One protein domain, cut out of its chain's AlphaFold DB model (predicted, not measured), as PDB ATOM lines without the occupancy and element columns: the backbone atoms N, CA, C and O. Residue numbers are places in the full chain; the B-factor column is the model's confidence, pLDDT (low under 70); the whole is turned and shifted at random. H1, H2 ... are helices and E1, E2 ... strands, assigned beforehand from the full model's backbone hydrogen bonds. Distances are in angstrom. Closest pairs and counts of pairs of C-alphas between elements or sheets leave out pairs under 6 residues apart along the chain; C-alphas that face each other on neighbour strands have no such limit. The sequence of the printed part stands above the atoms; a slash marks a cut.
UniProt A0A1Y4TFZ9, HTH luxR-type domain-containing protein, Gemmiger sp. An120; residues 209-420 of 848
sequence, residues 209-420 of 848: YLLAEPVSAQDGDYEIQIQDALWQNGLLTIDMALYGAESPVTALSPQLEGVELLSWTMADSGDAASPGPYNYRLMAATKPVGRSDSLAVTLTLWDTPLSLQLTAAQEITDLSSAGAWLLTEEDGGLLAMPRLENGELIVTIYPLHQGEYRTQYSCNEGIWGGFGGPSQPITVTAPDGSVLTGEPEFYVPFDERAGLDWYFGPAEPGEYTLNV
ATOM      1  N   TYR A 209     -34.914 -34.510  -6.063       71.88
ATOM      2  CA  TYR A 209     -33.929 -34.779  -5.010       71.88
ATOM      3  C   TYR A 209     -32.775 -35.609  -5.569       71.88
ATOM      4  O   TYR A 209     -33.014 -36.595  -6.266       71.88
ATOM      5  N   LEU A 210     -31.546 -35.229  -5.230       68.75
ATOM      6  CA  LEU A 210     -30.314 -35.890  -5.663       68.75
ATOM      7  C   LEU A 210     -29.606 -36.523  -4.472       68.75
ATOM      8  O   LEU A 210     -29.674 -35.989  -3.363       68.75
ATOM      9  N   LEU A 211     -28.912 -37.634  -4.702       78.81
ATOM     10  CA  LEU A 211     -28.049 -38.252  -3.704       78.81
ATOM     11  C   LEU A 211     -26.988 -37.258  -3.227       78.81
ATOM     12  O   LEU A 211     -26.271 -36.670  -4.028       78.81
ATOM     13  N   ALA A 212     -26.918 -37.052  -1.913       72.94
ATOM     14  CA  ALA A 212     -25.990 -36.096  -1.321       72.94
ATOM     15  C   ALA A 212     -24.538 -36.591  -1.377       72.94
ATOM     16  O   ALA A 212     -23.637 -35.814  -1.671       72.94
ATOM     17  N   GLU A 213     -24.320 -37.872  -1.080       70.75
ATOM     18  CA  GLU A 213     -23.009 -38.518  -1.103       70.75
ATOM     19  C   GLU A 213     -23.171 -39.973  -1.571       70.75
ATOM     20  O   GLU A 213     -24.150 -40.622  -1.172       70.75
ATOM     21  N   PRO A 214     -22.225 -40.507  -2.367       73.44
ATOM     22  CA  PRO A 214     -22.196 -41.921  -2.712       73.44
ATOM     23  C   PRO A 214     -22.190 -42.808  -1.465       73.44
ATOM     24  O   PRO A 214     -21.550 -42.497  -0.459       73.44
ATOM     25  N   VAL A 215     -22.875 -43.945  -1.541       81.06
ATOM     26  CA  VAL A 215     -22.979 -44.895  -0.429       81.06
ATOM     27  C   VAL A 215     -22.406 -46.232  -0.856       81.06
ATOM     28  O   VAL A 215     -22.814 -46.781  -1.875       81.06
ATOM     29  N   SER A 216     -21.496 -46.787  -0.057       81.88
ATOM     30  CA  SER A 216     -20.995 -48.146  -0.243       81.88
ATOM     31  C   SER A 216     -21.254 -49.023   0.980       81.88
ATOM     32  O   SER A 216     -21.301 -48.548   2.119       81.88
ATOM     33  N   ALA A 217     -21.458 -50.317   0.748       83.19
ATOM     34  CA  ALA A 217     -21.644 -51.314   1.792       83.19
ATOM     35  C   ALA A 217     -21.061 -52.666   1.364       83.19
ATOM     36  O   ALA A 217     -21.176 -53.056   0.208       83.19
ATOM     37  N   GLN A 218     -20.475 -53.404   2.305       80.56
ATOM     38  CA  GLN A 218     -19.998 -54.767   2.062       80.56
ATOM     39  C   GLN A 218     -21.086 -55.777   2.445       80.56
ATOM     40  O   GLN A 218     -21.553 -55.751   3.586       80.56
ATOM     41  N   ASP A 219     -21.423 -56.697   1.542       76.88
ATOM     42  CA  ASP A 219     -22.314 -57.832   1.801       76.88
ATOM     43  C   ASP A 219     -21.718 -59.143   1.255       76.88
ATOM     44  O   ASP A 219     -21.717 -59.418   0.054       76.88
ATOM     45  N   GLY A 220     -21.164 -59.962   2.155       76.25
ATOM     46  CA  GLY A 220     -20.471 -61.199   1.787       76.25
ATOM     47  C   GLY A 220     -19.277 -60.948   0.857       76.25
ATOM     48  O   GLY A 220     -18.414 -60.119   1.158       76.25
ATOM     49  N   ASP A 221     -19.243 -61.669  -0.268       69.81
ATOM     50  CA  ASP A 221     -18.218 -61.547  -1.318       69.81
ATOM     51  C   ASP A 221     -18.469 -60.363  -2.273       69.81
ATOM     52  O   ASP A 221     -17.725 -60.194  -3.242       69.81
ATOM     53  N   TYR A 222     -19.510 -59.560  -2.017       74.00
ATOM     54  CA  TYR A 222     -19.879 -58.416  -2.839       74.00
ATOM     55  C   TYR A 222     -19.690 -57.092  -2.090       74.00
ATOM     56  O   TYR A 222     -20.105 -56.941  -0.942       74.00
ATOM     57  N   GLU A 223     -19.102 -56.103  -2.752       79.25
ATOM     58  CA  GLU A 223     -19.187 -54.697  -2.359       79.25
ATOM     59  C   GLU A 223     -20.301 -54.031  -3.179       79.25
ATOM     60  O   GLU A 223     -20.346 -54.142  -4.395       79.25
ATOM     61  N   ILE A 224     -21.248 -53.371  -2.527       82.69
ATOM     62  CA  ILE A 224     -22.361 -52.660  -3.158       82.69
ATOM     63  C   ILE A 224     -22.003 -51.180  -3.141       82.69
ATOM     64  O   ILE A 224     -21.750 -50.638  -2.067       82.69
ATOM     65  N   GLN A 225     -22.023 -50.514  -4.290       77.25
ATOM     66  CA  GLN A 225     -21.861 -49.064  -4.379       77.25
ATOM     67  C   GLN A 225     -23.071 -48.431  -5.057       77.25
ATOM     68  O   GLN A 225     -23.565 -48.924  -6.067       77.25
ATOM     69  N   ILE A 226     -23.527 -47.317  -4.501       78.12
ATOM     70  CA  ILE A 226     -24.581 -46.468  -5.043       78.12
ATOM     71  C   ILE A 226     -23.941 -45.114  -5.283       78.12
ATOM     72  O   ILE A 226     -23.651 -44.390  -4.329       78.12
ATOM     73  N   GLN A 227     -23.661 -44.821  -6.549       66.31
ATOM     74  CA  GLN A 227     -23.014 -43.568  -6.934       66.31
ATOM     75  C   GLN A 227     -24.040 -42.472  -7.176       66.31
ATOM     76  O   GLN A 227     -23.830 -41.349  -6.730       66.31
ATOM     77  N   ASP A 228     -25.183 -42.838  -7.760       65.50
ATOM     78  CA  ASP A 228     -26.251 -41.909  -8.086       65.50
ATOM     79  C   ASP A 228     -27.607 -42.434  -7.619       65.50
ATOM     80  O   ASP A 228     -27.960 -43.612  -7.749       65.50
ATOM     81  N   ALA A 229     -28.407 -41.521  -7.082       75.75
ATOM     82  CA  ALA A 229     -29.825 -41.737  -6.873       75.75
ATOM     83  C   ALA A 229     -30.576 -40.428  -7.112       75.75
ATOM     84  O   ALA A 229     -30.182 -39.361  -6.639       75.75
ATOM     85  N   LEU A 230     -31.677 -40.525  -7.845       72.44
ATOM     86  CA  LEU A 230     -32.496 -39.402  -8.269       72.44
ATOM     87  C   LEU A 230     -33.945 -39.702  -7.925       72.44
ATOM     88  O   LEU A 230     -34.510 -40.689  -8.386       72.44
ATOM     89  N   TRP A 231     -34.578 -38.823  -7.160       77.19
ATOM     90  CA  TRP A 231     -36.030 -38.802  -7.059       77.19
ATOM     91  C   TRP A 231     -36.572 -37.645  -7.884       77.19
ATOM     92  O   TRP A 231     -36.248 -36.494  -7.597       77.19
ATOM     93  N   GLN A 232     -37.422 -37.926  -8.872       67.25
ATOM     94  CA  GLN A 232     -38.085 -36.898  -9.666       67.25
ATOM     95  C   GLN A 232     -39.530 -37.276  -9.993       67.25
ATOM     96  O   GLN A 232     -39.808 -38.356 -10.506       67.25
ATOM     97  N   ASN A 233     -40.475 -36.368  -9.720       59.66
ATOM     98  CA  ASN A 233     -41.880 -36.479 -10.149       59.66
ATOM     99  C   ASN A 233     -42.572 -37.821  -9.817       59.66
ATOM    100  O   ASN A 233     -43.461 -38.272 -10.539       59.66
ATOM    101  N   GLY A 234     -42.219 -38.436  -8.685       60.25
ATOM    102  CA  GLY A 234     -42.797 -39.709  -8.246       60.25
ATOM    103  C   GLY A 234     -42.062 -40.954  -8.740       60.25
ATOM    104  O   GLY A 234     -42.548 -42.061  -8.514       60.25
ATOM    105  N   LEU A 235     -40.908 -40.791  -9.381       59.56
ATOM    106  CA  LEU A 235     -40.001 -41.866  -9.757       59.56
ATOM    107  C   LEU A 235     -38.695 -41.723  -8.969       59.56
ATOM    108  O   LEU A 235     -38.054 -40.680  -9.014       59.56
ATOM    109  N   LEU A 236     -38.323 -42.769  -8.236       74.75
ATOM    110  CA  LEU A 236     -37.014 -42.925  -7.617       74.75
ATOM    111  C   LEU A 236     -36.171 -43.837  -8.503       74.75
ATOM    112  O   LEU A 236     -36.549 -44.989  -8.705       74.75
ATOM    113  N   THR A 237     -35.039 -43.343  -8.972       71.88
ATOM    114  CA  THR A 237     -34.021 -44.118  -9.675       71.88
ATOM    115  C   THR A 237     -32.814 -44.255  -8.762       71.88
ATOM    116  O   THR A 237     -32.353 -43.262  -8.204       71.88
ATOM    117  N   ILE A 238     -32.322 -45.476  -8.582       78.31
ATOM    118  CA  ILE A 238     -31.094 -45.762  -7.839       78.31
ATOM    119  C   ILE A 238     -30.191 -46.573  -8.756       78.31
ATOM    120  O   ILE A 238     -30.580 -47.662  -9.187       78.31
ATOM    121  N   ASP A 239     -29.010 -46.033  -9.030       67.50
ATOM    122  CA  ASP A 239     -27.977 -46.695  -9.809       67.50
ATOM    123  C   ASP A 239     -26.997 -47.382  -8.868       67.50
ATOM    124  O   ASP A 239     -26.360 -46.755  -8.018       67.50
ATOM    125  N   MET A 240     -26.932 -48.705  -8.985       74.94
ATOM    126  CA  MET A 240     -26.191 -49.557  -8.069       74.94
ATOM    127  C   MET A 240     -25.220 -50.427  -8.849       74.94
ATOM    128  O   MET A 240     -25.612 -51.115  -9.789       74.94
ATOM    129  N   ALA A 241     -23.975 -50.460  -8.403       69.12
ATOM    130  CA  ALA A 241     -22.952 -51.356  -8.906       69.12
ATOM    131  C   ALA A 241     -22.614 -52.378  -7.816       69.12
ATOM    132  O   ALA A 241     -22.238 -52.010  -6.700       69.12
ATOM    133  N   LEU A 242     -22.772 -53.668  -8.118       73.38
ATOM    134  CA  LEU A 242     -22.333 -54.746  -7.231       73.38
ATOM    135  C   LEU A 242     -20.998 -55.297  -7.708       73.38
ATOM    136  O   LEU A 242     -20.906 -55.720  -8.860       73.38
ATOM    137  N   TYR A 243     -20.020 -55.349  -6.802       66.25
ATOM    138  CA  TYR A 243     -18.619 -55.711  -7.000       66.25
ATOM    139  C   TYR A 243     -18.260 -57.072  -6.404       66.25
ATOM    140  O   TYR A 243     -18.145 -57.174  -5.192       66.25
ATOM    141  N   GLY A 244     -18.064 -58.111  -7.220       65.75
ATOM    142  CA  GLY A 244     -17.756 -59.472  -6.767       65.75
ATOM    143  C   GLY A 244     -17.308 -60.405  -7.898       65.75
ATOM    144  O   GLY A 244     -17.533 -60.129  -9.077       65.75
ATOM    145  N   ALA A 245     -16.654 -61.512  -7.527       53.47
ATOM    146  CA  ALA A 245     -15.957 -62.411  -8.458       53.47
ATOM    147  C   ALA A 245     -16.876 -63.302  -9.320       53.47
ATOM    148  O   ALA A 245     -16.440 -63.798 -10.358       53.47
ATOM    149  N   GLU A 246     -18.126 -63.516  -8.905       59.53
ATOM    150  CA  GLU A 246     -19.120 -64.319  -9.629       59.53
ATOM    151  C   GLU A 246     -20.428 -63.540  -9.803       59.53
ATOM    152  O   GLU A 246     -20.665 -62.547  -9.122       59.53
ATOM    153  N   SER A 247     -21.291 -63.993 -10.716       59.94
ATOM    154  CA  SER A 247     -22.613 -63.388 -10.897       59.94
ATOM    155  C   SER A 247     -23.518 -63.699  -9.715       59.94
ATOM    156  O   SER A 247     -23.579 -64.865  -9.304       59.94
ATOM    157  N   PRO A 248     -24.255 -62.709  -9.172       61.59
ATOM    158  CA  PRO A 248     -25.204 -62.968  -8.106       61.59
ATOM    159  C   PRO A 248     -26.289 -63.920  -8.626       61.59
ATOM    160  O   PRO A 248     -27.208 -63.543  -9.345       61.59
ATOM    161  N   VAL A 249     -26.197 -65.193  -8.230       50.81
ATOM    162  CA  VAL A 249     -27.133 -66.264  -8.628       50.81
ATOM    163  C   VAL A 249     -28.553 -66.015  -8.084       50.81
ATOM    164  O   VAL A 249     -29.524 -66.627  -8.531       50.81
ATOM    165  N   THR A 250     -28.695 -65.113  -7.108       57.69
ATOM    166  CA  THR A 250     -29.962 -64.815  -6.432       57.69
ATOM    167  C   THR A 250     -30.547 -63.509  -6.954       57.69
ATOM    168  O   THR A 250     -29.870 -62.486  -6.942       57.69
ATOM    169  N   ALA A 251     -31.827 -63.522  -7.342       59.72
ATOM    170  CA  ALA A 251     -32.554 -62.305  -7.688       59.72
ATOM    171  C   ALA A 251     -32.523 -61.314  -6.512       59.72
ATOM    172  O   ALA A 251     -33.016 -61.622  -5.420       59.72
ATOM    173  N   LEU A 252     -31.949 -60.132  -6.742       68.94
ATOM    174  CA  LEU A 252     -31.984 -59.029  -5.789       68.94
ATOM    175  C   LEU A 252     -33.455 -58.720  -5.443       68.94
ATOM    176  O   LEU A 252     -34.332 -58.693  -6.306       68.94
ATOM    177  N   SER A 253     -33.747 -58.557  -4.156       74.19
ATOM    178  CA  SER A 253     -35.098 -58.273  -3.652       74.19
ATOM    179  C   SER A 253     -35.054 -56.987  -2.830       74.19
ATOM    180  O   SER A 253     -34.983 -57.062  -1.602       74.19
ATOM    181  N   PRO A 254     -35.025 -55.816  -3.490       82.69
ATOM    182  CA  PRO A 254     -34.847 -54.543  -2.812       82.69
ATOM    183  C   PRO A 254     -36.040 -54.219  -1.912       82.69
ATOM    184  O   PRO A 254     -37.199 -54.363  -2.306       82.69
ATOM    185  N   GLN A 255     -35.753 -53.741  -0.703       85.56
ATOM    186  CA  GLN A 255     -36.748 -53.157   0.197       85.56
ATOM    187  C   GLN A 255     -36.443 -51.674   0.379       85.56
ATOM    188  O   GLN A 255     -35.309 -51.313   0.682       85.56
ATOM    189  N   LEU A 256     -37.450 -50.823   0.185       86.38
ATOM    190  CA  LEU A 256     -37.327 -49.375   0.333       86.38
ATOM    191  C   LEU A 256     -38.122 -48.902   1.550       86.38
ATOM    192  O   LEU A 256     -39.322 -49.152   1.652       86.38
ATOM    193  N   GLU A 257     -37.455 -48.171   2.437       86.25
ATOM    194  CA  GLU A 257     -38.060 -47.450   3.556       86.25
ATOM    195  C   GLU A 257     -37.853 -45.935   3.393       86.25
ATOM    196  O   GLU A 257     -36.909 -45.493   2.740       86.25
ATOM    197  N   GLY A 258     -38.741 -45.123   3.976       77.75
ATOM    198  CA  GLY A 258     -38.709 -43.652   3.853       77.75
ATOM    199  C   GLY A 258     -39.507 -43.083   2.668       77.75
ATOM    200  O   GLY A 258     -39.761 -41.880   2.605       77.75
ATOM    201  N   VAL A 259     -39.997 -43.951   1.779       77.31
ATOM    202  CA  VAL A 259     -40.887 -43.620   0.656       77.31
ATOM    203  C   VAL A 259     -42.102 -44.553   0.625       77.31
ATOM    204  O   VAL A 259     -42.009 -45.730   0.963       77.31
ATOM    205  N   GLU A 260     -43.263 -44.045   0.212       72.31
ATOM    206  CA  GLU A 260     -44.440 -44.864  -0.089       72.31
ATOM    207  C   GLU A 260     -44.243 -45.509  -1.466       72.31
ATOM    208  O   GLU A 260     -44.375 -44.847  -2.495       72.31
ATOM    209  N   LEU A 261     -43.896 -46.795  -1.478       71.62
ATOM    210  CA  LEU A 261     -43.637 -47.581  -2.682       71.62
ATOM    211  C   LEU A 261     -44.946 -48.036  -3.349       71.62
ATOM    212  O   LEU A 261     -45.753 -48.726  -2.728       71.62
ATOM    213  N   LEU A 262     -45.148 -47.683  -4.621       52.66
ATOM    214  CA  LEU A 262     -46.317 -48.087  -5.417       52.66
ATOM    215  C   LEU A 262     -46.010 -49.306  -6.288       52.66
ATOM    216  O   LEU A 262     -46.753 -50.285  -6.300       52.66
ATOM    217  N   SER A 263     -44.901 -49.234  -7.014       52.78
ATOM    218  CA  SER A 263     -44.375 -50.299  -7.860       52.78
ATOM    219  C   SER A 263     -42.884 -50.083  -8.037       52.78
ATOM    220  O   SER A 263     -42.417 -48.947  -7.984       52.78
ATOM    221  N   TRP A 264     -42.146 -51.148  -8.300       66.12
ATOM    222  CA  TRP A 264     -40.761 -51.038  -8.718       66.12
ATOM    223  C   TRP A 264     -40.469 -52.036  -9.824       66.12
ATOM    224  O   TRP A 264     -41.121 -53.075  -9.933       66.12
ATOM    225  N   THR A 265     -39.487 -51.687 -10.633       54.91
ATOM    226  CA  THR A 265     -38.816 -52.580 -11.560       54.91
ATOM    227  C   THR A 265     -37.324 -52.461 -11.317       54.91
ATOM    228  O   THR A 265     -36.841 -51.454 -10.795       54.91
ATOM    229  N   MET A 266     -36.599 -53.514 -11.649       61.69
ATOM    230  CA  MET A 266     -35.155 -53.515 -11.568       61.69
ATOM    231  C   MET A 266     -34.637 -54.140 -12.845       61.69
ATOM    232  O   MET A 266     -34.989 -55.278 -13.164       61.69
ATOM    233  N   ALA A 267     -33.856 -53.365 -13.579       56.22
ATOM    234  CA  ALA A 267     -33.215 -53.812 -14.796       56.22
ATOM    235  C   ALA A 267     -31.747 -54.106 -14.496       56.22
ATOM    236  O   ALA A 267     -31.101 -53.369 -13.747       56.22
ATOM    237  N   ASP A 268     -31.248 -55.193 -15.076       58.12
ATOM    238  CA  ASP A 268     -29.816 -55.332 -15.303       58.12
ATOM    239  C   ASP A 268     -29.466 -54.332 -16.407       58.12
ATOM    240  O   ASP A 268     -29.963 -54.451 -17.528       58.12
ATOM    241  N   SER A 269     -28.721 -53.289 -16.052       49.72
ATOM    242  CA  SER A 269     -28.256 -52.271 -16.998       49.72
ATOM    243  C   SER A 269     -26.871 -52.616 -17.554       49.72
ATOM    244  O   SER A 269     -26.271 -51.818 -18.277       49.72
ATOM    245  N   GLY A 270     -26.330 -53.782 -17.182       44.78
ATOM    246  CA  GLY A 270     -25.104 -54.342 -17.719       44.78
ATOM    247  C   GLY A 270     -25.358 -55.164 -18.981       44.78
ATOM    248  O   GLY A 270     -26.343 -55.886 -19.117       44.78
ATOM    249  N   ASP A 271     -24.420 -55.093 -19.921       42.12
ATOM    250  CA  ASP A 271     -24.338 -56.074 -20.994       42.12
ATOM    251  C   ASP A 271     -23.917 -57.414 -20.372       42.12
ATOM    252  O   ASP A 271     -22.800 -57.538 -19.867       42.12
ATOM    253  N   ALA A 272     -24.798 -58.421 -20.388       40.38
ATOM    254  CA  ALA A 272     -24.540 -59.748 -19.815       40.38
ATOM    255  C   ALA A 272     -23.279 -60.434 -20.393       40.38
ATOM    256  O   ALA A 272     -22.823 -61.447 -19.859       40.38
ATOM    257  N   ALA A 273     -22.725 -59.901 -21.490       36.38
ATOM    258  CA  ALA A 273     -21.490 -60.340 -22.126       36.38
ATOM    259  C   ALA A 273     -20.230 -59.525 -21.747       36.38
ATOM    260  O   ALA A 273     -19.128 -59.927 -22.127       36.38
ATOM    261  N   SER A 274     -20.349 -58.411 -21.014       40.62
ATOM    262  CA  SER A 274     -19.221 -57.533 -20.676       40.62
ATOM    263  C   SER A 274     -18.634 -57.830 -19.286       40.62
ATOM    264  O   SER A 274     -19.374 -57.908 -18.306       40.62
ATOM    265  N   PRO A 275     -17.298 -57.932 -19.144       43.25
ATOM    266  CA  PRO A 275     -16.655 -57.934 -17.836       43.25
ATOM    267  C   PRO A 275     -16.918 -56.584 -17.145       43.25
ATOM    268  O   PRO A 275     -16.399 -55.560 -17.589       43.25
ATOM    269  N   GLY A 276     -17.672 -56.570 -16.041       50.34
ATOM    270  CA  GLY A 276     -17.965 -55.368 -15.246       50.34
ATOM    271  C   GLY A 276     -18.853 -55.662 -14.035       50.34
ATOM    272  O   GLY A 276     -19.282 -56.808 -13.884       50.34
ATOM    273  N   PRO A 277     -19.083 -54.685 -13.137       50.62
ATOM    274  CA  PRO A 277     -20.030 -54.818 -12.047       50.62
ATOM    275  C   PRO A 277     -21.393 -55.174 -12.571       50.62
ATOM    276  O   PRO A 277     -21.792 -54.773 -13.666       50.62
ATOM    277  N   TYR A 278     -22.106 -55.931 -11.751       63.97
ATOM    278  CA  TYR A 278     -23.506 -56.181 -11.999       63.97
ATOM    279  C   TYR A 278     -24.223 -54.874 -11.689       63.97
ATOM    280  O   TYR A 278     -24.468 -54.541 -10.527       63.97
ATOM    281  N   ASN A 279     -24.418 -54.090 -12.746       63.00
ATOM    282  CA  ASN A 279     -25.064 -52.798 -12.686       63.00
ATOM    283  C   ASN A 279     -26.565 -53.041 -12.672       63.00
ATOM    284  O   ASN A 279     -27.136 -53.573 -13.622       63.00
ATOM    285  N   TYR A 280     -27.193 -52.654 -11.574       67.12
ATOM    286  CA  TYR A 280     -28.630 -52.710 -11.439       67.12
ATOM    287  C   TYR A 280     -29.169 -51.314 -11.283       67.12
ATOM    288  O   TYR A 280     -28.721 -50.526 -10.449       67.12
ATOM    289  N   ARG A 281     -30.222 -51.069 -12.040       67.50
ATOM    290  CA  ARG A 281     -31.015 -49.871 -11.907       67.50
ATOM    291  C   ARG A 281     -32.321 -50.221 -11.241       67.50
ATOM    292  O   ARG A 281     -33.139 -50.943 -11.813       67.50
ATOM    293  N   LEU A 282     -32.526 -49.706 -10.037       72.69
ATOM    294  CA  LEU A 282     -33.815 -49.783  -9.367       72.69
ATOM    295  C   LEU A 282     -34.644 -48.562  -9.750       72.69
ATOM    296  O   LEU A 282     -34.262 -47.434  -9.456       72.69
ATOM    297  N   MET A 283     -35.806 -48.797 -10.352       64.31
ATOM    298  CA  MET A 283     -36.786 -47.763 -10.663       64.31
ATOM    299  C   MET A 283     -38.040 -48.018  -9.848       64.31
ATOM    300  O   MET A 283     -38.740 -49.011 -10.040       64.31
ATOM    301  N   ALA A 284     -38.332 -47.121  -8.920       65.81
ATOM    302  CA  ALA A 284     -39.425 -47.254  -7.979       65.81
ATOM    303  C   ALA A 284     -40.377 -46.061  -8.090       65.81
ATOM    304  O   ALA A 284     -40.039 -44.926  -7.753       65.81
ATOM    305  N   ALA A 285     -41.611 -46.327  -8.520       60.38
ATOM    306  CA  ALA A 285     -42.692 -45.363  -8.419       60.38
ATOM    307  C   ALA A 285     -43.009 -45.156  -6.935       60.38
ATOM    308  O   ALA A 285     -43.439 -46.082  -6.240       60.38
ATOM    309  N   THR A 286     -42.754 -43.954  -6.436       66.19
ATOM    310  CA  THR A 286     -42.726 -43.658  -5.005       66.19
ATOM    311  C   THR A 286     -43.373 -42.315  -4.692       66.19
ATOM    312  O   THR A 286     -43.405 -41.407  -5.520       66.19
ATOM    313  N   LYS A 287     -43.870 -42.158  -3.463       63.72
ATOM    314  CA  LYS A 287     -44.189 -40.841  -2.897       63.72
ATOM    315  C   LYS A 287     -43.328 -40.575  -1.660       63.72
ATOM    316  O   LYS A 287     -43.196 -41.469  -0.827       63.72
ATOM    317  N   PRO A 288     -42.763 -39.371  -1.499       64.50
ATOM    318  CA  PRO A 288     -41.968 -39.033  -0.329       64.50
ATOM    319  C   PRO A 288     -42.846 -39.030   0.922       64.50
ATOM    320  O   PRO A 288     -43.968 -38.510   0.919       64.50
ATOM    321  N   VAL A 289     -42.340 -39.617   2.006       58.25
ATOM    322  CA  VAL A 289     -43.026 -39.625   3.302       58.25
ATOM    323  C   VAL A 289     -42.640 -38.355   4.063       58.25
ATOM    324  O   VAL A 289     -41.727 -38.353   4.879       58.25
ATOM    325  N   GLY A 290     -43.352 -37.259   3.794       52.72
ATOM    326  CA  GLY A 290     -43.159 -35.971   4.470       52.72
ATOM    327  C   GLY A 290     -42.832 -34.813   3.523       52.72
ATOM    328  O   GLY A 290     -42.615 -35.004   2.333       52.72
ATOM    329  N   ARG A 291     -42.852 -33.588   4.064       48.84
ATOM    330  CA  ARG A 291     -42.367 -32.362   3.410       48.84
ATOM    331  C   ARG A 291     -41.127 -31.908   4.178       48.84
ATOM    332  O   ARG A 291     -41.277 -31.366   5.273       48.84
ATOM    333  N   SER A 292     -39.947 -32.161   3.634       55.12
ATOM    334  CA  SER A 292     -38.667 -31.689   4.161       55.12
ATOM    335  C   SER A 292     -37.699 -31.463   3.013       55.12
ATOM    336  O   SER A 292     -37.859 -32.043   1.943       55.12
ATOM    337  N   ASP A 293     -36.697 -30.631   3.257       62.31
ATOM    338  CA  ASP A 293     -35.698 -30.251   2.262       62.31
ATOM    339  C   ASP A 293     -34.687 -31.372   1.938       62.31
ATOM    340  O   ASP A 293     -33.921 -31.308   0.977       62.31
ATOM    341  N   SER A 294     -34.745 -32.458   2.708       69.31
ATOM    342  CA  SER A 294     -34.089 -33.728   2.432       69.31
ATOM    343  C   SER A 294     -35.073 -34.892   2.559       69.31
ATOM    344  O   SER A 294     -36.029 -34.854   3.339       69.31
ATOM    345  N   LEU A 295     -34.829 -35.939   1.780       79.19
ATOM    346  CA  LEU A 295     -35.559 -37.194   1.740       79.19
ATOM    347  C   LEU A 295     -34.587 -38.324   2.092       79.19
ATOM    348  O   LEU A 295     -33.701 -38.669   1.313       79.19
ATOM    349  N   ALA A 296     -34.758 -38.909   3.275       86.56
ATOM    350  CA  ALA A 296     -33.992 -40.075   3.693       86.56
ATOM    351  C   ALA A 296     -34.661 -41.347   3.162       86.56
ATOM    352  O   ALA A 296     -35.801 -41.646   3.522       86.56
ATOM    353  N   VAL A 297     -33.945 -42.103   2.336       89.06
ATOM    354  CA  VAL A 297     -34.388 -43.390   1.796       89.06
ATOM    355  C   VAL A 297     -33.443 -44.469   2.295       89.06
ATOM    356  O   VAL A 297     -32.233 -44.329   2.190       89.06
ATOM    357  N   THR A 298     -33.970 -45.556   2.846       91.25
ATOM    358  CA  THR A 298     -33.145 -46.732   3.156       91.25
ATOM    359  C   THR A 298     -33.455 -47.819   2.149       91.25
ATOM    360  O   THR A 298     -34.595 -48.270   2.061       91.25
ATOM    361  N   LEU A 299     -32.443 -48.225   1.393       90.94
ATOM    362  CA  LEU A 299     -32.506 -49.368   0.500       90.94
ATOM    363  C   LEU A 299     -31.862 -50.561   1.203       90.94
ATOM    364  O   LEU A 299     -30.686 -50.512   1.536       90.94
ATOM    365  N   THR A 300     -32.606 -51.639   1.409       88.94
ATOM    366  CA  THR A 300     -32.051 -52.899   1.918       88.94
ATOM    367  C   THR A 300     -31.936 -53.895   0.776       88.94
ATOM    368  O   THR A 300     -32.940 -54.228   0.138       88.94
ATOM    369  N   LEU A 301     -30.715 -54.361   0.521       85.75
ATOM    370  CA  LEU A 301     -30.417 -55.469  -0.384       85.75
ATOM    371  C   LEU A 301     -29.975 -56.660   0.459       85.75
ATOM    372  O   LEU A 301     -29.140 -56.501   1.343       85.75
ATOM    373  N   TRP A 302     -30.565 -57.832   0.211       83.56
ATOM    374  CA  TRP A 302     -30.425 -59.007   1.077       83.56
ATOM    375  C   TRP A 302     -30.728 -58.659   2.546       83.56
ATOM    376  O   TRP A 302     -31.898 -58.453   2.865       83.56
ATOM    377  N   ASP A 303     -29.709 -58.540   3.401       81.06
ATOM    378  CA  ASP A 303     -29.823 -58.130   4.810       81.06
ATOM    379  C   ASP A 303     -29.008 -56.852   5.129       81.06
ATOM    380  O   ASP A 303     -28.848 -56.481   6.296       81.06
ATOM    381  N   THR A 304     -28.501 -56.162   4.102       86.50
ATOM    382  CA  THR A 304     -27.609 -55.000   4.225       86.50
ATOM    383  C   THR A 304     -28.361 -53.692   3.944       86.50
ATOM    384  O   THR A 304     -28.768 -53.451   2.804       86.50
ATOM    385  N   PRO A 305     -28.567 -52.822   4.956       89.44
ATOM    386  CA  PRO A 305     -29.232 -51.534   4.771       89.44
ATOM    387  C   PRO A 305     -28.256 -50.452   4.280       89.44
ATOM    388  O   PRO A 305     -27.286 -50.119   4.961       89.44
ATOM    389  N   LEU A 306     -28.558 -49.840   3.135       90.75
ATOM    390  CA  LEU A 306     -27.883 -48.667   2.576       90.75
ATOM    391  C   LEU A 306     -28.734 -47.415   2.832       90.75
ATOM    392  O   LEU A 306     -29.871 -47.309   2.371       90.75
ATOM    393  N   SER A 307     -28.196 -46.468   3.602       90.00
ATOM    394  CA  SER A 307     -28.886 -45.221   3.961       90.00
ATOM    395  C   SER A 307     -28.567 -44.114   2.959       90.00
ATOM    396  O   SER A 307     -27.484 -43.541   3.001       90.00
ATOM    397  N   LEU A 308     -29.524 -43.786   2.098       89.31
ATOM    398  CA  LEU A 308     -29.426 -42.746   1.078       89.31
ATOM    399  C   LEU A 308     -30.032 -41.444   1.607       89.31
ATOM    400  O   LEU A 308     -31.196 -41.400   2.009       89.31
ATOM    401  N   GLN A 309     -29.250 -40.369   1.599       86.94
ATOM    402  CA  GLN A 309     -29.747 -39.024   1.879       86.94
ATOM    403  C   GLN A 309     -29.922 -38.292   0.553       86.94
ATOM    404  O   GLN A 309     -28.935 -37.982  -0.106       86.94
ATOM    405  N   LEU A 310     -31.168 -38.037   0.155       80.69
ATOM    406  CA  LEU A 310     -31.473 -37.271  -1.048       80.69
ATOM    407  C   LEU A 310     -31.781 -35.823  -0.653       80.69
ATOM    408  O   LEU A 310     -32.615 -35.590   0.218       80.69
ATOM    409  N   THR A 311     -31.143 -34.839  -1.273       73.50
ATOM    410  CA  THR A 311     -31.337 -33.414  -0.956       73.50
ATOM    411  C   THR A 311     -32.104 -32.732  -2.077       73.50
ATOM    412  O   THR A 311     -31.855 -33.011  -3.250       73.50
ATOM    413  N   ALA A 312     -33.054 -31.855  -1.739       68.25
ATOM    414  CA  ALA A 312     -33.819 -31.113  -2.732       68.25
ATOM    415  C   ALA A 312     -32.888 -30.231  -3.579       68.25
ATOM    416  O   ALA A 312     -32.096 -29.456  -3.040       68.25
ATOM    417  N   ALA A 313     -33.029 -30.284  -4.905       60.91
ATOM    418  CA  ALA A 313     -32.178 -29.536  -5.834       60.91
ATOM    419  C   ALA A 313     -32.226 -28.004  -5.624       60.91
ATOM    420  O   ALA A 313     -31.297 -27.308  -6.014       60.91
ATOM    421  N   GLN A 314     -33.278 -27.472  -4.980       53.28
ATOM    422  CA  GLN A 314     -33.395 -26.046  -4.631       53.28
ATOM    423  C   GLN A 314     -32.589 -25.628  -3.388       53.28
ATOM    424  O   GLN A 314     -32.268 -24.448  -3.252       53.28
ATOM    425  N   GLU A 315     -32.290 -26.558  -2.475       43.31
ATOM    426  CA  GLU A 315     -31.487 -26.289  -1.271       43.31
ATOM    427  C   GLU A 315     -29.993 -26.540  -1.473       43.31
ATOM    428  O   GLU A 315     -29.174 -26.020  -0.712       43.31
ATOM    429  N   ILE A 316     -29.617 -27.277  -2.521       48.41
ATOM    430  CA  ILE A 316     -28.232 -27.329  -2.977       48.41
ATOM    431  C   ILE A 316     -27.936 -25.961  -3.595       48.41
ATOM    432  O   ILE A 316     -28.148 -25.733  -4.782       48.41
ATOM    433  N   THR A 317     -27.480 -25.019  -2.767       44.03
ATOM    434  CA  THR A 317     -27.172 -23.631  -3.160       44.03
ATOM    435  C   THR A 317     -26.180 -23.512  -4.324       44.03
ATOM    436  O   THR A 317     -26.017 -22.413  -4.849       44.03
ATOM    437  N   ASP A 318     -25.540 -24.616  -4.726       55.62
ATOM    438  CA  ASP A 318     -24.719 -24.718  -5.925       55.62
ATOM    439  C   ASP A 318     -24.656 -26.180  -6.423       55.62
ATOM    440  O   ASP A 318     -23.817 -26.950  -5.960       55.62
ATOM    441  N   LEU A 319     -25.558 -26.612  -7.317       61.31
ATOM    442  CA  LEU A 319     -25.522 -27.966  -7.917       61.31
ATOM    443  C   LEU A 319     -24.155 -28.285  -8.555       61.31
ATOM    444  O   LEU A 319     -23.741 -29.444  -8.567       61.31
ATOM    445  N   SER A 320     -23.414 -27.252  -8.978       61.59
ATOM    446  CA  SER A 320     -22.054 -27.401  -9.502       61.59
ATOM    447  C   SER A 320     -21.086 -28.002  -8.475       61.59
ATOM    448  O   SER A 320     -20.164 -28.718  -8.850       61.59
ATOM    449  N   SER A 321     -21.339 -27.816  -7.172       60.59
ATOM    450  CA  SER A 321     -20.541 -28.434  -6.104       60.59
ATOM    451  C   SER A 321     -20.683 -29.958  -6.035       60.59
ATOM    452  O   SER A 321     -19.801 -30.622  -5.497       60.59
ATOM    453  N   ALA A 322     -21.760 -30.508  -6.605       55.91
ATOM    454  CA  ALA A 322     -21.979 -31.942  -6.786       55.91
ATOM    455  C   ALA A 322     -21.621 -32.415  -8.211       55.91
ATOM    456  O   ALA A 322     -21.948 -33.538  -8.582       55.91
ATOM    457  N   GLY A 323     -20.983 -31.565  -9.026       67.56
ATOM    458  CA  GLY A 323     -20.636 -31.891 -10.410       67.56
ATOM    459  C   GLY A 323     -21.841 -31.963 -11.353       67.56
ATOM    460  O   GLY A 323     -21.771 -32.637 -12.380       67.56
ATOM    461  N   ALA A 324     -22.947 -31.291 -11.022       73.38
ATOM    462  CA  ALA A 324     -24.161 -31.303 -11.829       73.38
ATOM    463  C   ALA A 324     -24.609 -29.882 -12.203       73.38
ATOM    464  O   ALA A 324     -24.652 -28.975 -11.375       73.38
ATOM    465  N   TRP A 325     -24.995 -29.684 -13.460       77.50
ATOM    466  CA  TRP A 325     -25.455 -28.403 -13.991       77.50
ATOM    467  C   TRP A 325     -26.853 -28.556 -14.557       77.50
ATOM    468  O   TRP A 325     -27.146 -29.514 -15.261       77.50
ATOM    469  N   LEU A 326     -27.729 -27.614 -14.232       77.81
ATOM    470  CA  LEU A 326     -29.159 -27.728 -14.476       77.81
ATOM    471  C   LEU A 326     -29.653 -26.576 -15.352       77.81
ATOM    472  O   LEU A 326     -29.406 -25.412 -15.042       77.81
ATOM    473  N   LEU A 327     -30.421 -26.908 -16.386       77.75
ATOM    474  CA  LEU A 327     -31.206 -25.976 -17.186       77.75
ATOM    475  C   LEU A 327     -32.665 -26.434 -17.206       77.75
ATOM    476  O   LEU A 327     -32.962 -27.548 -17.630       77.75
ATOM    477  N   THR A 328     -33.580 -25.577 -16.766       73.56
ATOM    478  CA  THR A 328     -35.028 -25.839 -16.779       73.56
ATOM    479  C   THR A 328     -35.751 -24.751 -17.556       73.56
ATOM    480  O   THR A 328     -35.548 -23.572 -17.272       73.56
ATOM    481  N   GLU A 329     -36.632 -25.160 -18.459       73.62
ATOM    482  CA  GLU A 329     -37.473 -24.326 -19.318       73.62
ATOM    483  C   GLU A 329     -38.962 -24.691 -19.131       73.62
ATOM    484  O   GLU A 329     -39.316 -25.569 -18.344       73.62
ATOM    485  N   GLU A 330     -39.869 -23.998 -19.827       69.81
ATOM    486  CA  GLU A 330     -41.326 -24.131 -19.633       69.81
ATOM    487  C   GLU A 330     -41.862 -25.560 -19.861       69.81
ATOM    488  O   GLU A 330     -42.663 -26.040 -19.054       69.81
ATOM    489  N   ASP A 331     -41.369 -26.250 -20.896       71.38
ATOM    490  CA  ASP A 331     -41.835 -27.574 -21.349       71.38
ATOM    491  C   ASP A 331     -40.754 -28.676 -21.249       71.38
ATOM    492  O   ASP A 331     -40.877 -29.749 -21.847       71.38
ATOM    493  N   GLY A 332     -39.674 -28.446 -20.493       74.69
ATOM    494  CA  GLY A 332     -38.630 -29.449 -20.267       74.69
ATOM    495  C   GLY A 332     -37.324 -28.860 -19.744       74.69
ATOM    496  O   GLY A 332     -37.262 -27.707 -19.342       74.69
ATOM    497  N   GLY A 333     -36.262 -29.656 -19.740       77.50
ATOM    498  CA  GLY A 333     -34.934 -29.190 -19.350       77.50
ATOM    499  C   GLY A 333     -33.875 -30.271 -19.495       77.50
ATOM    500  O   GLY A 333     -34.172 -31.382 -19.936       77.50
ATOM    501  N   LEU A 334     -32.651 -29.947 -19.093       80.62
ATOM    502  CA  LEU A 334     -31.500 -30.841 -19.107       80.62
ATOM    503  C   LEU A 334     -30.720 -30.703 -17.799       80.62
ATOM    504  O   LEU A 334     -30.517 -29.596 -17.299       80.62
ATOM    505  N   LEU A 335     -30.250 -31.824 -17.272       78.06
ATOM    506  CA  LEU A 335     -29.219 -31.876 -16.244       78.06
ATOM    507  C   LEU A 335     -27.968 -32.495 -16.878       78.06
ATOM    508  O   LEU A 335     -28.038 -33.581 -17.444       78.06
ATOM    509  N   ALA A 336     -26.840 -31.797 -16.816       82.69
ATOM    510  CA  ALA A 336     -25.564 -32.242 -17.357       82.69
ATOM    511  C   ALA A 336     -24.578 -32.540 -16.225       82.69
ATOM    512  O   ALA A 336     -24.404 -31.722 -15.322       82.69
ATOM    513  N   MET A 337     -23.909 -33.687 -16.306       81.25
ATOM    514  CA  MET A 337     -22.839 -34.096 -15.397       81.25
ATOM    515  C   MET A 337     -21.550 -34.307 -16.209       81.25
ATOM    516  O   MET A 337     -21.335 -35.383 -16.772       81.25
ATOM    517  N   PRO A 338     -20.736 -33.253 -16.379       86.19
ATOM    518  CA  PRO A 338     -19.479 -33.297 -17.105       86.19
ATOM    519  C   PRO A 338     -18.349 -33.900 -16.264       86.19
ATOM    520  O   PRO A 338     -18.256 -33.680 -15.058       86.19
ATOM    521  N   ARG A 339     -17.436 -34.607 -16.926       83.56
ATOM    522  CA  ARG A 339     -16.206 -35.142 -16.335       83.56
ATOM    523  C   ARG A 339     -15.098 -35.241 -17.380       83.56
ATOM    524  O   ARG A 339     -15.377 -35.432 -18.564       83.56
ATOM    525  N   LEU A 340     -13.850 -35.136 -16.931       80.44
ATOM    526  CA  LEU A 340     -12.697 -35.568 -17.721       80.44
ATOM    527  C   LEU A 340     -12.374 -37.015 -17.386       80.44
ATOM    528  O   LEU A 340     -12.280 -37.373 -16.212       80.44
ATOM    529  N   GLU A 341     -12.181 -37.816 -18.425       70.69
ATOM    530  CA  GLU A 341     -11.699 -39.185 -18.311       70.69
ATOM    531  C   GLU A 341     -10.622 -39.434 -19.376       70.69
ATOM    532  O   GLU A 341     -10.891 -39.427 -20.576       70.69
ATOM    533  N   ASN A 342      -9.381 -39.661 -18.948       67.88
ATOM    534  CA  ASN A 342      -8.183 -39.788 -19.788       67.88
ATOM    535  C   ASN A 342      -7.961 -38.589 -20.719       67.88
ATOM    536  O   ASN A 342      -7.599 -38.747 -21.887       67.88
ATOM    537  N   GLY A 343      -8.221 -37.387 -20.206       72.75
ATOM    538  CA  GLY A 343      -8.177 -36.160 -21.000       72.75
ATOM    539  C   GLY A 343      -9.268 -36.050 -22.070       72.75
ATOM    540  O   GLY A 343      -9.199 -35.126 -22.873       72.75
ATOM    541  N   GLU A 344     -10.265 -36.942 -22.111       80.56
ATOM    542  CA  GLU A 344     -11.471 -36.767 -22.928       80.56
ATOM    543  C   GLU A 344     -12.609 -36.168 -22.093       80.56
ATOM    544  O   GLU A 344     -12.834 -36.566 -20.950       80.56
ATOM    545  N   LEU A 345     -13.359 -35.225 -22.667       86.88
ATOM    546  CA  LEU A 345     -14.578 -34.702 -22.059       86.88
ATOM    547  C   LEU A 345     -15.742 -35.655 -22.316       86.88
ATOM    548  O   LEU A 345     -16.107 -35.915 -23.467       86.88
ATOM    549  N   ILE A 346     -16.367 -36.097 -21.229       84.94
ATOM    550  CA  ILE A 346     -17.616 -36.850 -21.239       84.94
ATOM    551  C   ILE A 346     -18.668 -36.034 -20.495       84.94
ATOM    552  O   ILE A 346     -18.395 -35.489 -19.426       84.94
ATOM    553  N   VAL A 347     -19.876 -35.941 -21.043       84.94
ATOM    554  CA  VAL A 347     -21.013 -35.298 -20.375       84.94
ATOM    555  C   VAL A 347     -22.179 -36.268 -20.340       84.94
ATOM    556  O   VAL A 347     -22.717 -36.626 -21.386       84.94
ATOM    557  N   THR A 348     -22.602 -36.669 -19.143       80.38
ATOM    558  CA  THR A 348     -23.864 -37.394 -18.978       80.38
ATOM    559  C   THR A 348     -25.008 -36.393 -19.033       80.38
ATOM    560  O   THR A 348     -25.041 -35.448 -18.243       80.38
ATOM    561  N   ILE A 349     -25.943 -36.574 -19.963       78.56
ATOM    562  CA  ILE A 349     -27.096 -35.686 -20.140       78.56
ATOM    563  C   ILE A 349     -28.356 -36.418 -19.687       78.56
ATOM    564  O   ILE A 349     -28.741 -37.428 -20.275       78.56
ATOM    565  N   TYR A 350     -29.019 -35.880 -18.666       73.06
ATOM    566  CA  TYR A 350     -30.303 -36.348 -18.159       73.06
ATOM    567  C   TYR A 350     -31.415 -35.416 -18.661       73.06
ATOM    568  O   TYR A 350     -31.401 -34.218 -18.347       73.06
ATOM    569  N   PRO A 351     -32.397 -35.917 -19.428       73.56
ATOM    570  CA  PRO A 351     -33.564 -35.133 -19.790       73.56
ATOM    571  C   PRO A 351     -34.433 -34.857 -18.563       73.56
ATOM    572  O   PRO A 351     -34.677 -35.726 -17.729       73.56
ATOM    573  N   LEU A 352     -34.979 -33.649 -18.494       69.00
ATOM    574  CA  LEU A 352     -35.937 -33.252 -17.472       69.00
ATOM    575  C   LEU A 352     -37.300 -33.060 -18.114       69.00
ATOM    576  O   LEU A 352     -37.427 -32.494 -19.203       69.00
ATOM    577  N   HIS A 353     -38.330 -33.546 -17.432       66.81
ATOM    578  CA  HIS A 353     -39.699 -33.501 -17.932       66.81
ATOM    579  C   HIS A 353     -40.511 -32.460 -17.169       66.81
ATOM    580  O   HIS A 353     -40.571 -32.490 -15.935       66.81
ATOM    581  N   GLN A 354     -41.187 -31.591 -17.916       61.31
ATOM    582  CA  GLN A 354     -42.111 -30.596 -17.392       61.31
ATOM    583  C   GLN A 354     -43.375 -30.571 -18.261       61.31
ATOM    584  O   GLN A 354     -43.306 -30.706 -19.478       61.31
ATOM    585  N   GLY A 355     -44.546 -30.438 -17.634       65.06
ATOM    586  CA  GLY A 355     -45.820 -30.395 -18.354       65.06
ATOM    587  C   GLY A 355     -46.291 -31.758 -18.882       65.06
ATOM    588  O   GLY A 355     -46.166 -32.781 -18.207       65.06
ATOM    589  N   GLU A 356     -46.916 -31.757 -20.062       71.94
ATOM    590  CA  GLU A 356     -47.521 -32.950 -20.683       71.94
ATOM    591  C   GLU A 356     -46.563 -33.695 -21.633       71.94
ATOM    592  O   GLU A 356     -46.936 -34.724 -22.204       71.94
ATOM    593  N   TYR A 357     -45.330 -33.203 -21.780       76.31
ATOM    594  CA  TYR A 357     -44.317 -33.719 -22.695       76.31
ATOM    595  C   TYR A 357     -43.132 -34.325 -21.927       76.31
ATOM    596  O   TYR A 357     -42.699 -33.813 -20.894       76.31
ATOM    597  N   ARG A 358     -42.608 -35.450 -22.419       72.94
ATOM    598  CA  ARG A 358     -41.449 -36.155 -21.856       72.94
ATOM    599  C   ARG A 358     -40.313 -36.161 -22.858       72.94
ATOM    600  O   ARG A 358     -40.390 -36.851 -23.867       72.94
ATOM    601  N   THR A 359     -39.265 -35.406 -22.566       76.00
ATOM    602  CA  THR A 359     -38.024 -35.414 -23.342       76.00
ATOM    603  C   THR A 359     -37.393 -36.810 -23.377       76.00
ATOM    604  O   THR A 359     -37.274 -37.465 -22.350       76.00
ATOM    605  N   GLN A 360     -36.996 -37.284 -24.551       70.44
ATOM    606  CA  GLN A 360     -36.368 -38.591 -24.725       70.44
ATOM    607  C   GLN A 360     -34.890 -38.561 -24.306       70.44
ATOM    608  O   GLN A 360     -34.205 -37.554 -24.485       70.44
ATOM    609  N   TYR A 361     -34.377 -39.687 -23.803       65.75
ATOM    610  CA  TYR A 361     -32.983 -39.826 -23.352       65.75
ATOM    611  C   TYR A 361     -31.953 -39.650 -24.465       65.75
ATOM    612  O   TYR A 361     -30.894 -39.071 -24.237       65.75
ATOM    613  N   SER A 362     -32.280 -40.076 -25.686       64.25
ATOM    614  CA  SER A 362     -31.404 -39.893 -26.845       64.25
ATOM    615  C   SER A 362     -31.323 -38.445 -27.329       64.25
ATOM    616  O   SER A 362     -30.573 -38.178 -28.261       64.25
ATOM    617  N   CYS A 363     -32.052 -37.514 -26.696       74.44
ATOM    618  CA  CYS A 363     -32.073 -36.081 -26.982       74.44
ATOM    619  C   CYS A 363     -32.350 -35.772 -28.465       74.44
ATOM    620  O   CYS A 363     -33.502 -35.538 -28.822       74.44
ATOM    621  N   ASN A 364     -31.327 -35.805 -29.324       70.38
ATOM    622  CA  ASN A 364     -31.365 -35.493 -30.754       70.38
ATOM    623  C   ASN A 364     -31.220 -36.714 -31.698       70.38
ATOM    624  O   ASN A 364     -31.413 -36.536 -32.900       70.38
ATOM    625  N   GLU A 365     -30.921 -37.930 -31.215       58.47
ATOM    626  CA  GLU A 365     -30.838 -39.134 -32.077       58.47
ATOM    627  C   GLU A 365     -32.184 -39.863 -32.256       58.47
ATOM    628  O   GLU A 365     -32.363 -40.629 -33.204       58.47
ATOM    629  N   GLY A 366     -33.173 -39.578 -31.399       50.25
ATOM    630  CA  GLY A 366     -34.487 -40.235 -31.423       50.25
ATOM    631  C   GLY A 366     -34.419 -41.719 -31.027       50.25
ATOM    632  O   GLY A 366     -33.353 -42.257 -30.744       50.25
ATOM    633  N   ILE A 367     -35.566 -42.399 -30.925       44.72
ATOM    634  CA  ILE A 367     -35.634 -43.848 -30.599       44.72
ATOM    635  C   ILE A 367     -35.401 -44.720 -31.850       44.72
ATOM    636  O   ILE A 367     -35.101 -45.909 -31.756       44.72
ATOM    637  N   TRP A 368     -35.531 -44.126 -33.037       50.47
ATOM    638  CA  TRP A 368     -35.560 -44.821 -34.313       50.47
ATOM    639  C   TRP A 368     -34.682 -44.059 -35.306       50.47
ATOM    640  O   TRP A 368     -34.973 -42.905 -35.625       50.47
ATOM    641  N   GLY A 369     -33.614 -44.691 -35.797       44.38
ATOM    642  CA  GLY A 369     -32.717 -44.068 -36.769       44.38
ATOM    643  C   GLY A 369     -33.490 -43.586 -37.999       44.38
ATOM    644  O   GLY A 369     -34.035 -44.401 -38.742       44.38
ATOM    645  N   GLY A 370     -33.551 -42.266 -38.199       49.25
ATOM    646  CA  GLY A 370     -34.124 -41.634 -39.391       49.25
ATOM    647  C   GLY A 370     -35.330 -40.716 -39.174       49.25
ATOM    648  O   GLY A 370     -35.623 -39.936 -40.070       49.25
ATOM    649  N   PHE A 371     -36.016 -40.721 -38.030       53.41
ATOM    650  CA  PHE A 371     -37.259 -39.948 -37.884       53.41
ATOM    651  C   PHE A 371     -36.998 -38.501 -37.438       53.41
ATOM    652  O   PHE A 371     -36.492 -38.291 -36.347       53.41
ATOM    653  N   GLY A 372     -37.437 -37.509 -38.223       50.38
ATOM    654  CA  GLY A 372     -37.975 -36.245 -37.706       50.38
ATOM    655  C   GLY A 372     -37.203 -34.937 -37.921       50.38
ATOM    656  O   GLY A 372     -37.842 -33.894 -37.769       50.38
ATOM    657  N   GLY A 373     -35.910 -34.921 -38.276       51.12
ATOM    658  CA  GLY A 373     -35.144 -33.660 -38.377       51.12
ATOM    659  C   GLY A 373     -33.637 -33.775 -38.622       51.12
ATOM    660  O   GLY A 373     -33.105 -34.857 -38.379       51.12
ATOM    661  N   PRO A 374     -32.947 -32.709 -39.105       52.28
ATOM    662  CA  PRO A 374     -31.502 -32.713 -39.361       52.28
ATOM    663  C   PRO A 374     -30.739 -33.245 -38.156       52.28
ATOM    664  O   PRO A 374     -30.987 -32.810 -37.035       52.28
ATOM    665  N   SER A 375     -29.797 -34.161 -38.385       59.47
ATOM    666  CA  SER A 375     -28.850 -34.618 -37.369       59.47
ATOM    667  C   SER A 375     -27.881 -33.483 -37.033       59.47
ATOM    668  O   SER A 375     -26.736 -33.470 -37.479       59.47
ATOM    669  N   GLN A 376     -28.355 -32.481 -36.293       70.06
ATOM    670  CA  GLN A 376     -27.471 -31.497 -35.694       70.06
ATOM    671  C   GLN A 376     -26.852 -32.141 -34.457       70.06
ATOM    672  O   GLN A 376     -27.597 -32.550 -33.560       70.06
ATOM    673  N   PRO A 377     -25.522 -32.279 -34.404       77.50
ATOM    674  CA  PRO A 377     -24.878 -32.928 -33.279       77.50
ATOM    675  C   PRO A 377     -25.054 -32.095 -32.011       77.50
ATOM    676  O   PRO A 377     -25.087 -30.862 -32.057       77.50
ATOM    677  N   ILE A 378     -25.105 -32.773 -30.867       86.62
ATOM    678  CA  ILE A 378     -24.849 -32.107 -29.594       86.62
ATOM    679  C   ILE A 378     -23.386 -31.679 -29.613       86.62
ATOM    680  O   ILE A 378     -22.509 -32.447 -30.006       86.62
ATOM    681  N   THR A 379     -23.114 -30.438 -29.229       92.25
ATOM    682  CA  THR A 379     -21.750 -29.903 -29.230       92.25
ATOM    683  C   THR A 379     -21.414 -29.284 -27.894       92.25
ATOM    684  O   THR A 379     -22.292 -28.895 -27.128       92.25
ATOM    685  N   VAL A 380     -20.125 -29.143 -27.634       95.00
ATOM    686  CA  VAL A 380     -19.613 -28.369 -26.518       95.00
ATOM    687  C   VAL A 380     -18.700 -27.273 -27.060       95.00
ATOM    688  O   VAL A 380     -17.813 -27.530 -27.870       95.00
ATOM    689  N   THR A 381     -18.912 -26.033 -26.625       95.81
ATOM    690  CA  THR A 381     -17.983 -24.927 -26.882       95.81
ATOM    691  C   THR A 381     -16.944 -24.866 -25.767       95.81
ATOM    692  O   THR A 381     -17.310 -24.741 -24.600       95.81
ATOM    693  N   ALA A 382     -15.667 -24.968 -26.129       92.94
ATOM    694  CA  ALA A 382     -14.527 -24.947 -25.219       92.94
ATOM    695  C   ALA A 382     -14.117 -23.518 -24.803       92.94
ATOM    696  O   ALA A 382     -14.481 -22.554 -25.486       92.94
ATOM    697  N   PRO A 383     -13.305 -23.356 -23.734       90.25
ATOM    698  CA  PRO A 383     -12.853 -22.042 -23.260       90.25
ATOM    699  C   PRO A 383     -12.124 -21.196 -24.316       90.25
ATOM    700  O   PRO A 383     -12.147 -19.965 -24.262       90.25
ATOM    701  N   ASP A 384     -11.454 -21.843 -25.273       89.94
ATOM    702  CA  ASP A 384     -10.731 -21.194 -26.370       89.94
ATOM    703  C   ASP A 384     -11.628 -20.835 -27.572       89.94
ATOM    704  O   ASP A 384     -11.162 -20.236 -28.544       89.94
ATOM    705  N   GLY A 385     -12.921 -21.165 -27.492       88.62
ATOM    706  CA  GLY A 385     -13.921 -20.958 -28.533       88.62
ATOM    707  C   GLY A 385     -13.988 -22.068 -29.583       88.62
ATOM    708  O   GLY A 385     -14.764 -21.938 -30.532       88.62
ATOM    709  N   SER A 386     -13.201 -23.143 -29.452       91.19
ATOM    710  CA  SER A 386     -13.344 -24.324 -30.307       91.19
ATOM    711  C   SER A 386     -14.658 -25.060 -30.020       91.19
ATOM    712  O   SER A 386     -15.214 -24.976 -28.924       91.19
ATOM    713  N   VAL A 387     -15.195 -25.742 -31.032       91.62
ATOM    714  CA  VAL A 387     -16.444 -26.508 -30.927       91.62
ATOM    715  C   VAL A 387     -16.110 -27.983 -31.062       91.62
ATOM    716  O   VAL A 387     -15.558 -28.405 -32.078       91.62
ATOM    717  N   LEU A 388     -16.446 -28.743 -30.027       90.56
ATOM    718  CA  LEU A 388     -16.291 -30.187 -29.957       90.56
ATOM    719  C   LEU A 388     -17.637 -30.847 -30.259       90.56
ATOM    720  O   LEU A 388     -18.661 -30.464 -29.693       90.56
ATOM    721  N   THR A 389     -17.639 -31.829 -31.152       88.69
ATOM    722  CA  THR A 389     -18.835 -32.600 -31.519       88.69
ATOM    723  C   THR A 389     -18.972 -33.791 -30.580       88.69
ATOM    724  O   THR A 389     -18.012 -34.535 -30.401       88.69
ATOM    725  N   GLY A 390     -20.148 -33.958 -29.981       83.31
ATOM    726  CA  GLY A 390     -20.462 -35.076 -29.103       83.31
ATOM    727  C   GLY A 390     -20.913 -36.308 -29.881       83.31
ATOM    728  O   GLY A 390     -21.740 -36.202 -30.786       83.31
ATOM    729  N   GLU A 391     -20.410 -37.469 -29.483       78.88
ATOM    730  CA  GLU A 391     -20.890 -38.783 -29.910       78.88
ATOM    731  C   GLU A 391     -21.514 -39.496 -28.702       78.88
ATOM    732  O   GLU A 391     -20.853 -39.577 -27.663       78.88
ATOM    733  N   PRO A 392     -22.754 -39.999 -28.779       72.31
ATOM    734  CA  PRO A 392     -23.359 -40.695 -27.651       72.31
ATOM    735  C   PRO A 392     -22.743 -42.084 -27.433       72.31
ATOM    736  O   PRO A 392     -22.300 -42.747 -28.375       72.31
ATOM    737  N   GLU A 393     -22.745 -42.559 -26.185       66.69
ATOM    738  CA  GLU A 393     -22.513 -43.972 -25.875       66.69
ATOM    739  C   GLU A 393     -23.560 -44.836 -26.594       66.69
ATOM    740  O   GLU A 393     -24.714 -44.428 -26.734       66.69
ATOM    741  N   PHE A 394     -23.168 -46.034 -27.047       53.47
ATOM    742  CA  PHE A 394     -24.054 -46.944 -27.776       53.47
ATOM    743  C   PHE A 394     -25.368 -47.170 -27.013       53.47
ATOM    744  O   PHE A 394     -25.412 -47.861 -25.995       53.47
ATOM    745  N   TYR A 395     -26.442 -46.581 -27.534       45.94
ATOM    746  CA  TYR A 395     -27.780 -46.664 -26.969       45.94
ATOM    747  C   TYR A 395     -28.457 -47.969 -27.396       45.94
ATOM    748  O   TYR A 395     -28.605 -48.253 -28.588       45.94
ATOM    749  N   VAL A 396     -28.921 -48.753 -26.421       41.09
ATOM    750  CA  VAL A 396     -29.832 -49.871 -26.677       41.09
ATOM    751  C   VAL A 396     -31.257 -49.340 -26.507       41.09
ATOM    752  O   VAL A 396     -31.627 -48.967 -25.392       41.09
ATOM    753  N   PRO A 397     -32.087 -49.281 -27.566       36.12
ATOM    754  CA  PRO A 397     -33.488 -48.920 -27.404       36.12
ATOM    755  C   PRO A 397     -34.117 -49.880 -26.392       36.12
ATOM    756  O   PRO A 397     -33.928 -51.088 -26.516       36.12
ATOM    757  N   PHE A 398     -34.820 -49.332 -25.395       39.72
ATOM    758  CA  PHE A 398     -35.381 -50.016 -24.211       39.72
ATOM    759  C   PHE A 398     -34.450 -50.195 -22.997       39.72
ATOM    760  O   PHE A 398     -34.903 -50.746 -21.995       39.72
ATOM    761  N   ASP A 399     -33.211 -49.695 -23.028       38.91
ATOM    762  CA  ASP A 399     -32.432 -49.478 -21.804       38.91
ATOM    763  C   ASP A 399     -32.953 -48.199 -21.122       38.91
ATOM    764  O   ASP A 399     -32.803 -47.090 -21.640       38.91
ATOM    765  N   GLU A 400     -33.654 -48.350 -19.994       43.88
ATOM    766  CA  GLU A 400     -34.302 -47.266 -19.232       43.88
ATOM    767  C   GLU A 400     -33.270 -46.436 -18.433       43.88
ATOM    768  O   GLU A 400     -33.457 -46.102 -17.254       43.88
ATOM    769  N   ARG A 401     -32.142 -46.100 -19.071       44.28
ATOM    770  CA  ARG A 401     -31.163 -45.163 -18.521       44.28
ATOM    771  C   ARG A 401     -31.799 -43.778 -18.386       44.28
ATOM    772  O   ARG A 401     -32.577 -43.350 -19.220       44.28
ATOM    773  N   ALA A 402     -31.460 -43.094 -17.303       51.62
ATOM    774  CA  ALA A 402     -32.010 -41.818 -16.854       51.62
ATOM    775  C   ALA A 402     -31.231 -40.656 -17.475       51.62
ATOM    776  O   ALA A 402     -31.733 -39.540 -17.503       51.62
ATOM    777  N   GLY A 403     -30.030 -40.940 -17.987       63.62
ATOM    778  CA  GLY A 403     -29.190 -40.051 -18.768       63.62
ATOM    779  C   GLY A 403     -28.292 -40.862 -19.702       63.62
ATOM    780  O   GLY A 403     -28.122 -42.070 -19.513       63.62
ATOM    781  N   LEU A 404     -27.767 -40.203 -20.731       69.81
ATOM    782  CA  LEU A 404     -26.901 -40.797 -21.749       69.81
ATOM    783  C   LEU A 404     -25.538 -40.107 -21.718       69.81
ATOM    784  O   LEU A 404     -25.483 -38.881 -21.618       69.81
ATOM    785  N   ASP A 405     -24.459 -40.880 -21.802       74.56
ATOM    786  CA  ASP A 405     -23.104 -40.342 -21.899       74.56
ATOM    787  C   ASP A 405     -22.821 -39.839 -23.313       74.56
ATOM    788  O   ASP A 405     -23.071 -40.538 -24.292       74.56
ATOM    789  N   TRP A 406     -22.270 -38.632 -23.405       82.81
ATOM    790  CA  TRP A 406     -21.828 -38.006 -24.647       82.81
ATOM    791  C   TRP A 406     -20.334 -37.732 -24.586       82.81
ATOM    792  O   TRP A 406     -19.859 -37.050 -23.679       82.81
ATOM    793  N   TYR A 407     -19.593 -38.237 -25.566       82.81
ATOM    794  CA  TYR A 407     -18.148 -38.103 -25.658       82.81
ATOM    795  C   TYR A 407     -17.771 -36.991 -26.635       82.81
ATOM    796  O   TYR A 407     -18.106 -37.070 -27.814       82.81
ATOM    797  N   PHE A 408     -17.012 -36.000 -26.174       86.62
ATOM    798  CA  PHE A 408     -16.604 -34.829 -26.963       86.62
ATOM    799  C   PHE A 408     -15.121 -34.859 -27.370       86.62
ATOM    800  O   PHE A 408     -14.643 -33.950 -28.048       86.62
ATOM    801  N   GLY A 409     -14.395 -35.915 -26.987       82.06
ATOM    802  CA  GLY A 409     -12.977 -36.092 -27.299       82.06
ATOM    803  C   GLY A 409     -12.054 -35.250 -26.408       82.06
ATOM    804  O   GLY A 409     -12.477 -34.825 -25.332       82.06
ATOM    805  N   PRO A 410     -10.789 -35.030 -26.822       84.69
ATOM    806  CA  PRO A 410      -9.772 -34.392 -25.992       84.69
ATOM    807  C   PRO A 410     -10.165 -32.999 -25.482       84.69
ATOM    808  O   PRO A 410     -10.582 -32.139 -26.261       84.69
ATOM    809  N   ALA A 411      -9.984 -32.764 -24.185       86.81
ATOM    810  CA  ALA A 411     -10.366 -31.540 -23.495       86.81
ATOM    811  C   ALA A 411      -9.465 -31.261 -22.281       86.81
ATOM    812  O   ALA A 411      -8.827 -32.153 -21.731       86.81
ATOM    813  N   GLU A 412      -9.434 -29.999 -21.858       89.00
ATOM    814  CA  GLU A 412      -8.674 -29.525 -20.700       89.00
ATOM    815  C   GLU A 412      -9.648 -29.034 -19.619       89.00
ATOM    816  O   GLU A 412     -10.797 -28.727 -19.921       89.00
ATOM    817  N   PRO A 413      -9.233 -28.903 -18.353       90.56
ATOM    818  CA  PRO A 413     -10.098 -28.342 -17.316       90.56
ATOM    819  C   PRO A 413     -10.477 -26.887 -17.634       90.56
ATOM    820  O   PRO A 413      -9.625 -26.090 -18.043       90.56
ATOM    821  N   GLY A 414     -11.739 -26.501 -17.430       91.31
ATOM    822  CA  GLY A 414     -12.196 -25.145 -17.747       91.31
ATOM    823  C   GLY A 414     -13.708 -24.968 -17.869       91.31
ATOM    824  O   GLY A 414     -14.486 -25.842 -17.509       91.31
ATOM    825  N   GLU A 415     -14.116 -23.805 -18.374       93.00
ATOM    826  CA  GLU A 415     -15.518 -23.441 -18.615       93.00
ATOM    827  C   GLU A 415     -15.965 -23.854 -20.017       93.00
ATOM    828  O   GLU A 415     -15.435 -23.378 -21.024       93.00
ATOM    829  N   TYR A 416     -16.985 -24.693 -20.075       95.06
ATOM    830  CA  TYR A 416     -17.548 -25.228 -21.301       95.06
ATOM    831  C   TYR A 416     -19.022 -24.851 -21.418       95.06
ATOM    832  O   TYR A 416     -19.682 -24.510 -20.439       95.06
ATOM    833  N   THR A 417     -19.564 -24.877 -22.632       96.06
ATOM    834  CA  THR A 417     -21.008 -24.704 -22.854       96.06
ATOM    835  C   THR A 417     -21.543 -25.846 -23.696       96.06
ATOM    836  O   THR A 417     -21.149 -25.988 -24.850       96.06
ATOM    837  N   LEU A 418     -22.429 -26.652 -23.107       94.56
ATOM    838  CA  LEU A 418     -23.193 -27.689 -23.792       94.56
ATOM    839  C   LEU A 418     -24.247 -27.018 -24.665       94.56
ATOM    840  O   LEU A 418     -25.048 -26.234 -24.159       94.56
ATOM    841  N   ASN A 419     -24.278 -27.365 -25.945       93.44
ATOM    842  CA  ASN A 419     -25.280 -26.915 -26.897       93.44
ATOM    843  C   ASN A 419     -26.063 -28.128 -27.402       93.44
ATOM    844  O   ASN A 419     -25.526 -28.959 -28.142       93.44
ATOM    845  N   VAL A 420     -27.337 -28.210 -27.021       89.62
ATOM    846  CA  VAL A 420     -28.280 -29.212 -27.525       89.62
ATOM    847  C   VAL A 420     -29.260 -28.494 -28.454       89.62
ATOM    848  O   VAL A 420     -30.059 -27.694 -27.975       89.62
TER     849      VAL A 420
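What this domain is: This is residues 209 to 420 of the 848 residues of the protein "HTH luxR-type domain-containing protein" of Gemmiger sp. An120 (UniProt A0A1Y4TFZ9). Two lobes of strands sit side by side along the longest axis. E1 to E9 form a twisted sheet rolled into a loose, nearly closed barrel, and E10 to E12 with E14 to E17 form a small sandwich with crossed strands and two long loops, the short helix H1 lying on the way between the lobes. The printed part has 212 residues with one named helix and 17 named strands, H1 following E9, and is mostly strand. Both sandwich sheets, E10 E11 E12 E16 and E15 E14 E17, are antiparallel; the whole is compact, with a radius of gyration of the C-alphas of 18.1 A and spans of 52 by 42 by 36 A.

How they stand to each other: E1, residues 209 to 211, has E3, residues 222 to 232, on one side, N 209 and O 231 being 2.8 A apart, and E9, residues 304 to 312, on the other, N 311 and O 210 being 2.8 A apart. E2, residues 215 to 219, E3 and E4, residues 235 to 243, form a meander, each strand the antiparallel neighbour of the one before, with N 217 and O 224 at 2.8 A and N 230 and O 237 at 2.8 A. E7, residues 278 to 288, is antiparallel to E4, N 238 and O 282 at 2.9 A, and to E6, residues 259 to 268, N 260 and O 287 at 2.8 A. E8, residues 294 to 301, is antiparallel to E9, N 297 and O 308 at 2.9 A, and to E5, residues 255 to 257, N 257 and O 298 at 2.9 A. The closest C-alphas of E6 and E8, those of Val 259 and Val 297, are 6.6 A apart. H1, residues 319 to 322, only grazes the sheet of E10, residues 325 to 329, E11, residues 332 to 341, E12, residues 344 to 352, and E16, residues 404 to 410; it is too short for an O i to N i+4 pair, and its one O i to N i+3 pair is within range. E10, E11 and E12 form a second meander, with N 327 and O 334 at 2.8 A and N 337 and O 348 at 2.9 A; E12 and E16 have N 347 and O 406 at 2.9 A. E13, residues 357 to 359, pairs with no named strand. E14, residues 379 to 381, has E15, residues 387 to 389, as one neighbour, N 388 and O 380 at 2.8 A, and E17, residues 414 to 420, as the other, N 419 and O 379 at 2.8 A. The sheet E10 E11 E12 E16 and the sheet E15 E14 E17 form a sandwich, two sheets face to face: the parts of them that face each other are 9.2 A apart centre to centre, and the strands of the one stand at 50 degrees to those of the other.

Where its parts are: E1 begins at C-alpha 209, (-33.929, -34.779, -5.010), and E17 ends at C-alpha 420, (-28.280, -29.212, -27.525). E3 is 29.0 A long, E11 28.7 A and E7 27.8 A. E6 bends by 85 degrees at residue 262.

The domain as a whole: The C-alphas farthest apart, those of Asp 303 and Gly 385, are 52.4 A apart. The printed part has no cut; the links E4 to E5, E13 to E14 and E15 to E16 are long. The mean pLDDT of the printed part is 70.5, and 95 residues are under 70, among them 262 to 281 and 393 to 404.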